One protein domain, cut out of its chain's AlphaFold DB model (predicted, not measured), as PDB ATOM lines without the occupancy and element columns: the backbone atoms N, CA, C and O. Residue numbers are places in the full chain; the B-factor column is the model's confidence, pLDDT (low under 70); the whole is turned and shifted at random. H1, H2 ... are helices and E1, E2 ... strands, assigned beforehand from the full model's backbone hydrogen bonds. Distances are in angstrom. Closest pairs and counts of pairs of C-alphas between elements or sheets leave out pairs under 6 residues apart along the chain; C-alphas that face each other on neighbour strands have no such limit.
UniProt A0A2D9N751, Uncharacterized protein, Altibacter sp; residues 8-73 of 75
ATOM      1  N   GLU A   8     330.714 136.496 365.860       94.00
ATOM      2  CA  GLU A   8     331.205 137.807 365.442       94.00
ATOM      3  C   GLU A   8     330.041 138.695 364.998       94.00
ATOM      4  O   GLU A   8     329.064 138.218 364.417       94.00
ATOM      5  N   LEU A   9     330.131 139.990 365.307       93.25
ATOM      6  CA  LEU A   9     329.221 140.987 364.755       93.25
ATOM      7  C   LEU A   9     329.678 141.301 363.329       93.25
ATOM      8  O   LEU A   9     330.829 141.676 363.117       93.25
ATOM      9  N   VAL A  10     328.781 141.158 362.360       95.00
ATOM     10  CA  VAL A  10     329.042 141.453 360.951       95.00
ATOM     11  C   VAL A  10     328.053 142.488 360.441       95.00
ATOM     12  O   VAL A  10     326.850 142.408 360.693       95.00
ATOM     13  N   HIS A  11     328.572 143.465 359.706       94.81
ATOM     14  CA  HIS A  11     327.772 144.518 359.098       94.81
ATOM     15  C   HIS A  11     327.508 144.204 357.635       94.81
ATOM     16  O   HIS A  11     328.410 143.796 356.905       94.81
ATOM     17  N   ASN A  12     326.262 144.416 357.227       94.56
ATOM     18  CA  ASN A  12     325.776 144.240 355.867       94.56
ATOM     19  C   ASN A  12     326.239 142.925 355.191       94.56
ATOM     20  O   ASN A  12     326.875 142.961 354.133       94.56
ATOM     21  N   PRO A  13     326.001 141.747 355.804       95.75
ATOM     22  CA  PRO A  13     326.539 140.492 355.301       95.75
ATOM     23  C   PRO A  13     325.930 140.116 353.946       95.75
ATOM     24  O   PRO A  13     324.744 140.325 353.682       95.75
ATOM     25  N   ARG A  14     326.747 139.482 353.101       96.62
ATOM     26  CA  ARG A  14     326.294 138.837 351.863       96.62
ATOM     27  C   ARG A  14     325.872 137.404 352.163       96.62
ATOM     28  O   ARG A  14     326.657 136.640 352.726       96.62
ATOM     29  N   VAL A  15     324.660 137.038 351.770       96.12
ATOM     30  CA  VAL A  15     324.042 135.744 352.070       96.12
ATOM     31  C   VAL A  15     323.517 135.062 350.814       96.12
ATOM     32  O   VAL A  15     323.182 135.723 349.832       96.12
ATOM     33  N   LEU A  16     323.435 133.735 350.862       94.38
ATOM     34  CA  LEU A  16     322.799 132.916 349.838       94.38
ATOM     35  C   LEU A  16     321.298 132.842 350.106       94.38
ATOM     36  O   LEU A  16     320.864 132.407 351.173       94.38
ATOM     37  N   ILE A  17     320.509 133.229 349.110       91.88
ATOM     38  CA  ILE A  17     319.057 133.079 349.101       91.88
ATOM     39  C   ILE A  17     318.705 132.080 348.009       91.88
ATOM     40  O   ILE A  17     319.115 132.242 346.858       91.88
ATOM     41  N   ARG A  18     317.962 131.032 348.375       88.31
ATOM     42  CA  ARG A  18     317.477 130.050 347.405       88.31
ATOM     43  C   ARG A  18     316.521 130.737 346.433       88.31
ATOM     44  O   ARG A  18     315.599 131.433 346.856       88.31
ATOM     45  N   ARG A  19     316.752 130.520 345.144       89.44
ATOM     46  CA  ARG A  19     315.840 130.920 344.075       89.44
ATOM     47  C   ARG A  19     314.639 129.977 344.052       89.44
ATOM     48  O   ARG A  19     314.797 128.768 344.204       89.44
ATOM     49  N   THR A  20     313.443 130.541 343.935       86.50
ATOM     50  CA  THR A  20     312.173 129.790 343.893       86.50
ATOM     51  C   THR A  20     311.560 129.766 342.495       86.50
ATOM     52  O   THR A  20     310.512 129.165 342.300       86.50
ATOM     53  N   ASP A  21     312.192 130.446 341.541       85.75
ATOM     54  CA  ASP A  21     311.790 130.597 340.144       85.75
ATOM     55  C   ASP A  21     312.301 129.467 339.233       85.75
ATOM     56  O   ASP A  21     311.902 129.396 338.075       85.75
ATOM     57  N   THR A  22     313.149 128.567 339.744       81.88
ATOM     58  CA  THR A  22     313.711 127.432 338.995       81.88
ATOM     59  C   THR A  22     313.447 126.108 339.711       81.88
ATOM     60  O   THR A  22     313.528 126.050 340.939       81.88
ATOM     61  N   GLU A  23     313.188 125.031 338.961       81.00
ATOM     62  CA  GLU A  23     313.122 123.669 339.525       81.00
ATOM     63  C   GLU A  23     314.495 123.197 340.034       81.00
ATOM     64  O   GLU A  23     314.585 122.485 341.038       81.00
ATOM     65  N   ASP A  24     315.572 123.673 339.402       87.25
ATOM     66  CA  ASP A  24     316.940 123.405 339.830       87.25
ATOM     67  C   ASP A  24     317.287 124.102 341.149       87.25
ATOM     68  O   ASP A  24     316.879 125.236 341.430       87.25
ATOM     69  N   VAL A  25     318.114 123.431 341.960       84.69
ATOM     70  CA  VAL A  25     318.658 123.994 343.199       84.69
ATOM     71  C   VAL A  25     319.660 125.095 342.849       84.69
ATOM     72  O   VAL A  25     320.845 124.839 342.646       84.69
ATOM     73  N   SER A  26     319.178 126.336 342.794       90.06
ATOM     74  CA  SER A  26     319.993 127.518 342.522       90.06
ATOM     75  C   SER A  26     319.891 128.562 343.642       90.06
ATOM     76  O   SER A  26     318.907 128.647 344.386       90.06
ATOM     77  N   PHE A  27     320.954 129.353 343.798       91.56
ATOM     78  CA  PHE A  27     321.069 130.377 344.834       91.56
ATOM     79  C   PHE A  27     321.476 131.709 344.215       91.56
ATOM     80  O   PHE A  27     322.239 131.763 343.253       91.56
ATOM     81  N   THR A  28     320.983 132.802 344.789       94.50
ATOM     82  CA  THR A  28     321.454 134.154 344.497       94.50
ATOM     83  C   THR A  28     322.151 134.739 345.715       94.50
ATOM     84  O   THR A  28     321.809 134.409 346.851       94.50
ATOM     85  N   VAL A  29     323.115 135.627 345.488       95.75
ATOM     86  CA  VAL A  29     323.761 136.373 346.569       95.75
ATOM     87  C   VAL A  29     322.987 137.666 346.794       95.75
ATOM     88  O   VAL A  29     322.805 138.450 345.865       95.75
ATOM     89  N   LYS A  30     322.549 137.902 348.031       95.12
ATOM     90  CA  LYS A  30     321.921 139.157 348.453       95.12
ATOM     91  C   LYS A  30     322.719 139.773 349.594       95.12
ATOM     92  O   LYS A  30     323.168 139.061 350.487       95.12
ATOM     93  N   GLN A  31     322.890 141.091 349.574       95.88
ATOM     94  CA  GLN A  31     323.420 141.828 350.715       95.88
ATOM     95  C   GLN A  31     322.266 142.210 351.643       95.88
ATOM     96  O   GLN A  31     321.259 142.756 351.189       95.88
ATOM     97  N   LEU A  32     322.393 141.880 352.925       92.88
ATOM     98  CA  LEU A  32     321.484 142.363 353.959       92.88
ATOM     99  C   LEU A  32     321.959 143.733 354.449       92.88
ATOM    100  O   LEU A  32     323.148 144.024 354.370       92.88
ATOM    101  N   GLU A  33     321.051 144.556 354.963       92.81
ATOM    102  CA  GLU A  33     321.385 145.842 355.581       92.81
ATOM    103  C   GLU A  33     321.265 145.743 357.103       92.81
ATOM    104  O   GLU A  33     320.320 145.150 357.620       92.81
ATOM    105  N   GLY A  34     322.235 146.306 357.827       91.00
ATOM    106  CA  GLY A  34     322.262 146.341 359.288       91.00
ATOM    107  C   GLY A  34     323.395 145.526 359.911       91.00
ATOM    108  O   GLY A  34     324.418 145.241 359.282       91.00
ATOM    109  N   ALA A  35     323.228 145.188 361.188       90.81
ATOM    110  CA  ALA A  35     324.205 144.452 361.983       90.81
ATOM    111  C   ALA A  35     323.637 143.088 362.390       90.81
ATOM    112  O   ALA A  35     322.522 142.994 362.899       90.81
ATOM    113  N   PHE A  36     324.419 142.040 362.167       93.56
ATOM    114  CA  PHE A  36     324.015 140.650 362.348       93.56
ATOM    115  C   PHE A  36     325.076 139.907 363.149       93.56
ATOM    116  O   PHE A  36     326.227 140.333 363.204       93.56
ATOM    117  N   TYR A  37     324.720 138.757 363.718       93.00
ATOM    118  CA  TYR A  37     325.715 137.856 364.290       93.00
ATOM    119  C   TYR A  37     326.011 136.720 363.324       93.00
ATOM    120  O   TYR A  37     325.101 136.003 362.913       93.00
ATOM    121  N   ARG A  38     327.284 136.513 363.004       94.62
ATOM    122  CA  ARG A  38     327.741 135.263 362.410       94.62
ATOM    123  C   ARG A  38     328.174 134.329 363.525       94.62
ATOM    124  O   ARG A  38     328.973 134.717 364.374       94.62
ATOM    125  N   VAL A  39     327.665 133.106 363.520       94.56
ATOM    126  CA  VAL A  39     328.031 132.072 364.490       94.56
ATOM    127  C   VAL A  39     328.637 130.875 363.776       94.56
ATOM    128  O   VAL A  39     328.150 130.454 362.724       94.56
ATOM    129  N   LYS A  40     329.699 130.311 364.351       94.06
ATOM    130  CA  LYS A  40     330.282 129.039 363.918       94.06
ATOM    131  C   LYS A  40     330.053 128.022 365.036       94.06
ATOM    132  O   LYS A  40     330.770 128.085 366.032       94.06
ATOM    133  N   PRO A  41     329.030 127.156 364.934       92.00
ATOM    134  CA  PRO A  41     328.744 126.205 365.996       92.00
ATOM    135  C   PRO A  41     329.887 125.189 366.133       92.00
ATOM    136  O   PRO A  41     330.309 124.598 365.143       92.00
ATOM    137  N   GLU A  42     330.373 124.974 367.355       94.06
ATOM    138  CA  GLU A  42     331.521 124.089 367.642       94.06
ATOM    139  C   GLU A  42     331.109 122.764 368.299       94.06
ATOM    140  O   GLU A  42     331.922 121.856 368.462       94.06
ATOM    141  N   ASN A  43     329.852 122.644 368.726       92.75
ATOM    142  CA  ASN A  43     329.353 121.462 369.420       92.75
ATOM    143  C   ASN A  43     327.880 121.178 369.108       92.75
ATOM    144  O   ASN A  43     327.129 122.040 368.651       92.75
ATOM    145  N   MET A  44     327.452 119.951 369.414       91.75
ATOM    146  CA  MET A  44     326.085 119.488 369.166       91.75
ATOM    147  C   MET A  44     325.025 120.350 369.865       91.75
ATOM    148  O   MET A  44     323.953 120.577 369.316       91.75
ATOM    149  N   LYS A  45     325.313 120.874 371.063       91.81
ATOM    150  CA  LYS A  45     324.364 121.712 371.810       91.81
ATOM    151  C   LYS A  45     324.062 123.019 371.073       91.81
ATOM    152  O   LYS A  45     322.909 123.442 371.035       91.81
ATOM    153  N   GLU A  46     325.073 123.642 370.477       91.62
ATOM    154  CA  GLU A  46     324.918 124.849 369.656       91.62
ATOM    155  C   GLU A  46     324.130 124.566 368.370       91.62
ATOM    156  O   GLU A  46     323.262 125.353 367.999       91.62
ATOM    157  N   ILE A  47     324.369 123.413 367.734       90.38
ATOM    158  CA  ILE A  47     323.612 122.970 366.551       90.38
ATOM    159  C   ILE A  47     322.135 122.762 366.901       90.38
ATOM    160  O   ILE A  47     321.265 123.320 366.235       90.38
ATOM    161  N   LEU A  48     321.847 122.013 367.970       90.81
ATOM    162  CA  LEU A  48     320.478 121.756 368.427       90.81
ATOM    163  C   LEU A  48     319.757 123.049 368.805       90.81
ATOM    164  O   LEU A  48     318.569 123.197 368.526       90.81
ATOM    165  N   PHE A  49     320.467 124.006 369.405       89.75
ATOM    166  CA  PHE A  49     319.895 125.316 369.672       89.75
ATOM    167  C   PHE A  49     319.484 126.028 368.381       89.75
ATOM    168  O   PHE A  49     318.362 126.518 368.313       89.75
ATOM    169  N   LEU A  50     320.355 126.061 367.363       89.94
ATOM    170  CA  LEU A  50     320.049 126.692 366.074       89.94
ATOM    171  C   LEU A  50     318.864 126.014 365.372       89.94
ATOM    172  O   LEU A  50     318.001 126.699 364.831       89.94
ATOM    173  N   GLN A  51     318.783 124.683 365.427       88.88
ATOM    174  CA  GLN A  51     317.654 123.915 364.890       88.88
ATOM    175  C   GLN A  51     316.347 124.156 365.658       88.88
ATOM    176  O   GLN A  51     315.268 124.101 365.074       88.88
ATOM    177  N   GLY A  52     316.438 124.423 366.963       86.62
ATOM    178  CA  GLY A  52     315.299 124.702 367.835       86.62
ATOM    179  C   GLY A  52     314.822 126.156 367.814       86.62
ATOM    180  O   GLY A  52     313.881 126.489 368.543       86.62
ATOM    181  N   LEU A  53     315.454 127.033 367.025       85.25
ATOM    182  CA  LEU A  53     315.025 128.423 366.907       85.25
ATOM    183  C   LEU A  53     313.593 128.475 366.369       85.25
ATOM    184  O   LEU A  53     313.262 127.916 365.324       85.25
ATOM    185  N   LYS A  54     312.718 129.129 367.136       79.06
ATOM    186  CA  LYS A  54     311.301 129.270 366.799       79.06
ATOM    187  C   LYS A  54     311.117 130.195 365.594       79.06
ATOM    188  O   LYS A  54     312.031 130.895 365.161       79.06
ATOM    189  N   LYS A  55     309.874 130.236 365.104       69.38
ATOM    190  CA  LYS A  55     309.400 131.249 364.150       69.38
ATOM    191  C   LYS A  55     309.844 132.645 364.617       69.38
ATOM    192  O   LYS A  55     309.832 132.912 365.817       69.38
ATOM    193  N   ASN A  56     310.205 133.503 363.666       76.56
ATOM    194  CA  ASN A  56     310.756 134.853 363.860       76.56
ATOM    195  C   ASN A  56     312.260 134.931 364.160       76.56
ATOM    196  O   ASN A  56     312.736 135.937 364.676       76.56
ATOM    197  N   ILE A  57     313.035 133.906 363.817       83.88
ATOM    198  CA  ILE A  57     314.494 134.008 363.751       83.88
ATOM    199  C   ILE A  57     314.912 133.618 362.345       83.88
ATOM    200  O   ILE A  57     314.532 132.554 361.856       83.88
ATOM    201  N   PHE A  58     315.668 134.492 361.689       85.12
ATOM    202  CA  PHE A  58     316.207 134.199 360.375       85.12
ATOM    203  C   PHE A  58     317.620 133.650 360.501       85.12
ATOM    204  O   PHE A  58     318.479 134.225 361.177       85.12
ATOM    205  N   LEU A  59     317.835 132.532 359.814       90.31
ATOM    206  CA  LEU A  59     319.127 131.899 359.628       90.31
ATOM    207  C   LEU A  59     319.469 131.969 358.146       90.31
ATOM    208  O   LEU A  59     318.724 131.453 357.313       90.31
ATOM    209  N   TYR A  60     320.600 132.587 357.825       92.62
ATOM    210  CA  TYR A  60     321.095 132.655 356.457       92.62
ATOM    211  C   TYR A  60     322.455 131.980 356.337       92.62
ATOM    212  O   TYR A  60     323.309 132.095 357.219       92.62
ATOM    213  N   SER A  61     322.673 131.323 355.200       93.81
ATOM    214  CA  SER A  61     324.003 130.865 354.816       93.81
ATOM    215  C   SER A  61     324.803 132.051 354.261       93.81
ATOM    216  O   SER A  61     324.295 132.746 353.374       93.81
ATOM    217  N   PRO A  62     326.016 132.340 354.761       95.38
ATOM    218  CA  PRO A  62     326.855 133.391 354.200       95.38
ATOM    219  C   PRO A  62     327.296 133.025 352.776       95.38
ATOM    220  O   PRO A  62     327.550 131.867 352.462       95.38
ATOM    221  N   ALA A  63     327.444 134.022 351.905       95.25
ATOM    222  CA  ALA A  63     327.941 133.817 350.541       95.25
ATOM    223  C   ALA A  63     329.439 133.460 350.488       95.25
ATOM    224  O   ALA A  63     329.932 133.027 349.450       95.25
ATOM    225  N   SER A  64     330.172 133.665 351.587       92.00
ATOM    226  CA  SER A  64     331.600 133.359 351.695       92.00
ATOM    227  C   SER A  64     332.012 132.997 353.125       92.00
ATOM    228  O   SER A  64     331.615 133.668 354.085       92.00
ATOM    229  N   GLY A  65     332.886 131.996 353.257       89.75
ATOM    230  CA  GLY A  65     333.360 131.447 354.535       89.75
ATOM    231  C   GLY A  65     332.304 130.595 355.256       89.75
ATOM    232  O   GLY A  65     331.247 130.316 354.706       89.75
ATOM    233  N   ASP A  66     332.562 130.236 356.516       91.25
ATOM    234  CA  ASP A  66     331.764 129.228 357.243       91.25
ATOM    235  C   ASP A  66     330.770 129.814 358.249       91.25
ATOM    236  O   ASP A  66     330.851 130.987 358.610       91.25
ATOM    237  N   GLY A  67     329.889 128.974 358.786       92.38
ATOM    238  CA  GLY A  67     328.944 129.347 359.839       92.38
ATOM    239  C   GLY A  67     327.619 129.871 359.298       92.38
ATOM    240  O   GLY A  67     327.274 129.656 358.140       92.38
ATOM    241  N   LEU A  68     326.859 130.537 360.162       94.00
ATOM    242  CA  LEU A  68     325.499 130.991 359.882       94.00
ATOM    243  C   LEU A  68     325.308 132.432 360.335       94.00
ATOM    244  O   LEU A  68     325.784 132.819 361.401       94.00
ATOM    245  N   ILE A  69     324.591 133.214 359.533       94.31
ATOM    246  CA  ILE A  69     324.137 134.554 359.900       94.31
ATOM    247  C   ILE A  69     322.808 134.418 360.633       94.31
ATOM    248  O   ILE A  69     321.860 133.843 360.098       94.31
ATOM    249  N   VAL A  70     322.744 134.955 361.844       91.88
ATOM    250  CA  VAL A  70     321.588 134.886 362.734       91.88
ATOM    251  C   VAL A  70     321.089 136.298 363.007       91.88
ATOM    252  O   VAL A  70     321.860 137.180 363.395       91.88
ATOM    253  N   THR A  71     319.784 136.501 362.847       88.31
ATOM    254  CA  THR A  71     319.092 137.713 363.297       88.31
ATOM    255  C   THR A  71     317.698 137.384 363.805       88.31
ATOM    256  O   THR A  71     317.069 136.419 363.369       88.31
ATOM    257  N   LEU A  72     317.191 138.224 364.703       77.62
ATOM    258  CA  LEU A  72     315.771 138.238 365.024       77.62
ATOM    259  C   LEU A  72     315.004 138.788 363.816       77.62
ATOM    260  O   LEU A  72     315.426 139.769 363.200       77.62
ATOM    261  N   ASN A  73     313.882 138.155 363.485       67.56
ATOM    262  CA  ASN A  73     312.863 138.781 362.665       67.56
ATOM    263  C   ASN A  73     312.097 139.760 363.560       67.56
ATOM    264  O   ASN A  73     311.273 139.344 364.374       67.56
TER     265      ASN A  73
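This is residues 8 to 73 of the 75 residues of an uncharacterized protein of Altibacter sp (UniProt A0A2D9N751). Look for one strongly twisted sheet of six strands, curled like part of a barrel, with E5 and E6 in its middle, the pair E1 and E4 on one side and the hairpin E2 and E3 on the other. The tip of that hairpin, residues 20 to 25, sticks out at one end of the long axis, and the single short helix H1 lies towards the other end, where it only grazes the sheet. The printed part has 66 residues, with E1, E2, E3, E4, H1, E5 and E6 along the chain; the sheet's order is E1, E4, E6, E5, E2, E3, all antiparallel, and the class is mixed, helices and strands. The whole is only just compact, close to loose, with a radius of gyration of the C-alphas of 12.6 A and spans of 35 by 25 by 24 A.

Start at E5, residues 57 to 62. It forms a hairpin with E6, residues 68 to 72, at 153 degrees between directions; N 60 and O 69 are 2.9 A apart, within hydrogen-bond range. The pairing of E5 is staggered: residues 57 to 60 pair with E6, and residues 61 to 62 with E2, residues 14 to 18, where N 16 and O 61 are 2.8 A apart. E2 forms a hairpin with the edge strand E3, residues 27 to 31, at 146 degrees, with N 15 and O 30 at 2.8 A. On the other side of E6 find E4, residues 35 to 39, antiparallel at 133 degrees, with N 39 and O 68 at 2.8 A. The edge strand E1, residues 8 to 11, is the antiparallel neighbour of E4 at 144 degrees, with N 10 and O 36 at 2.8 A. E1 runs on into E2 across a break of 2 residues, at 85 degrees. H1, residues 44 to 51, grazes the sheet with residues 46 to 51; every O i to N i+4 pair in it is within hydrogen-bond range. E4, H1 and E5 form a split strand-helix-strand unit, two strands of one sheet that are not neighbours, with a helix between them along the chain and E6 between them in the sheet, and its crossover is right-handed.

Find C-alpha 8 at (331.205, 137.807, 365.442), where E1 begins its 9.9 A. E2, E4 and E6 each measure 13.2 A from first to last C-alpha, E3 13.1 A and E5 15.6 A. H1 runs 10.4 A from C-alpha 44 at (326.085, 119.488, 369.166). E6 ends at C-alpha 72, at (315.771, 138.238, 365.024).

The two C-alphas farthest apart are those of Asp 21 and Asn 43, at 35.3 A. Residues 20 to 25 and 43 to 48 stand free. The printed part has no cut, and no link is long. The mean pLDDT of the printed part is 90.1, with residues 55 and 73 under 70.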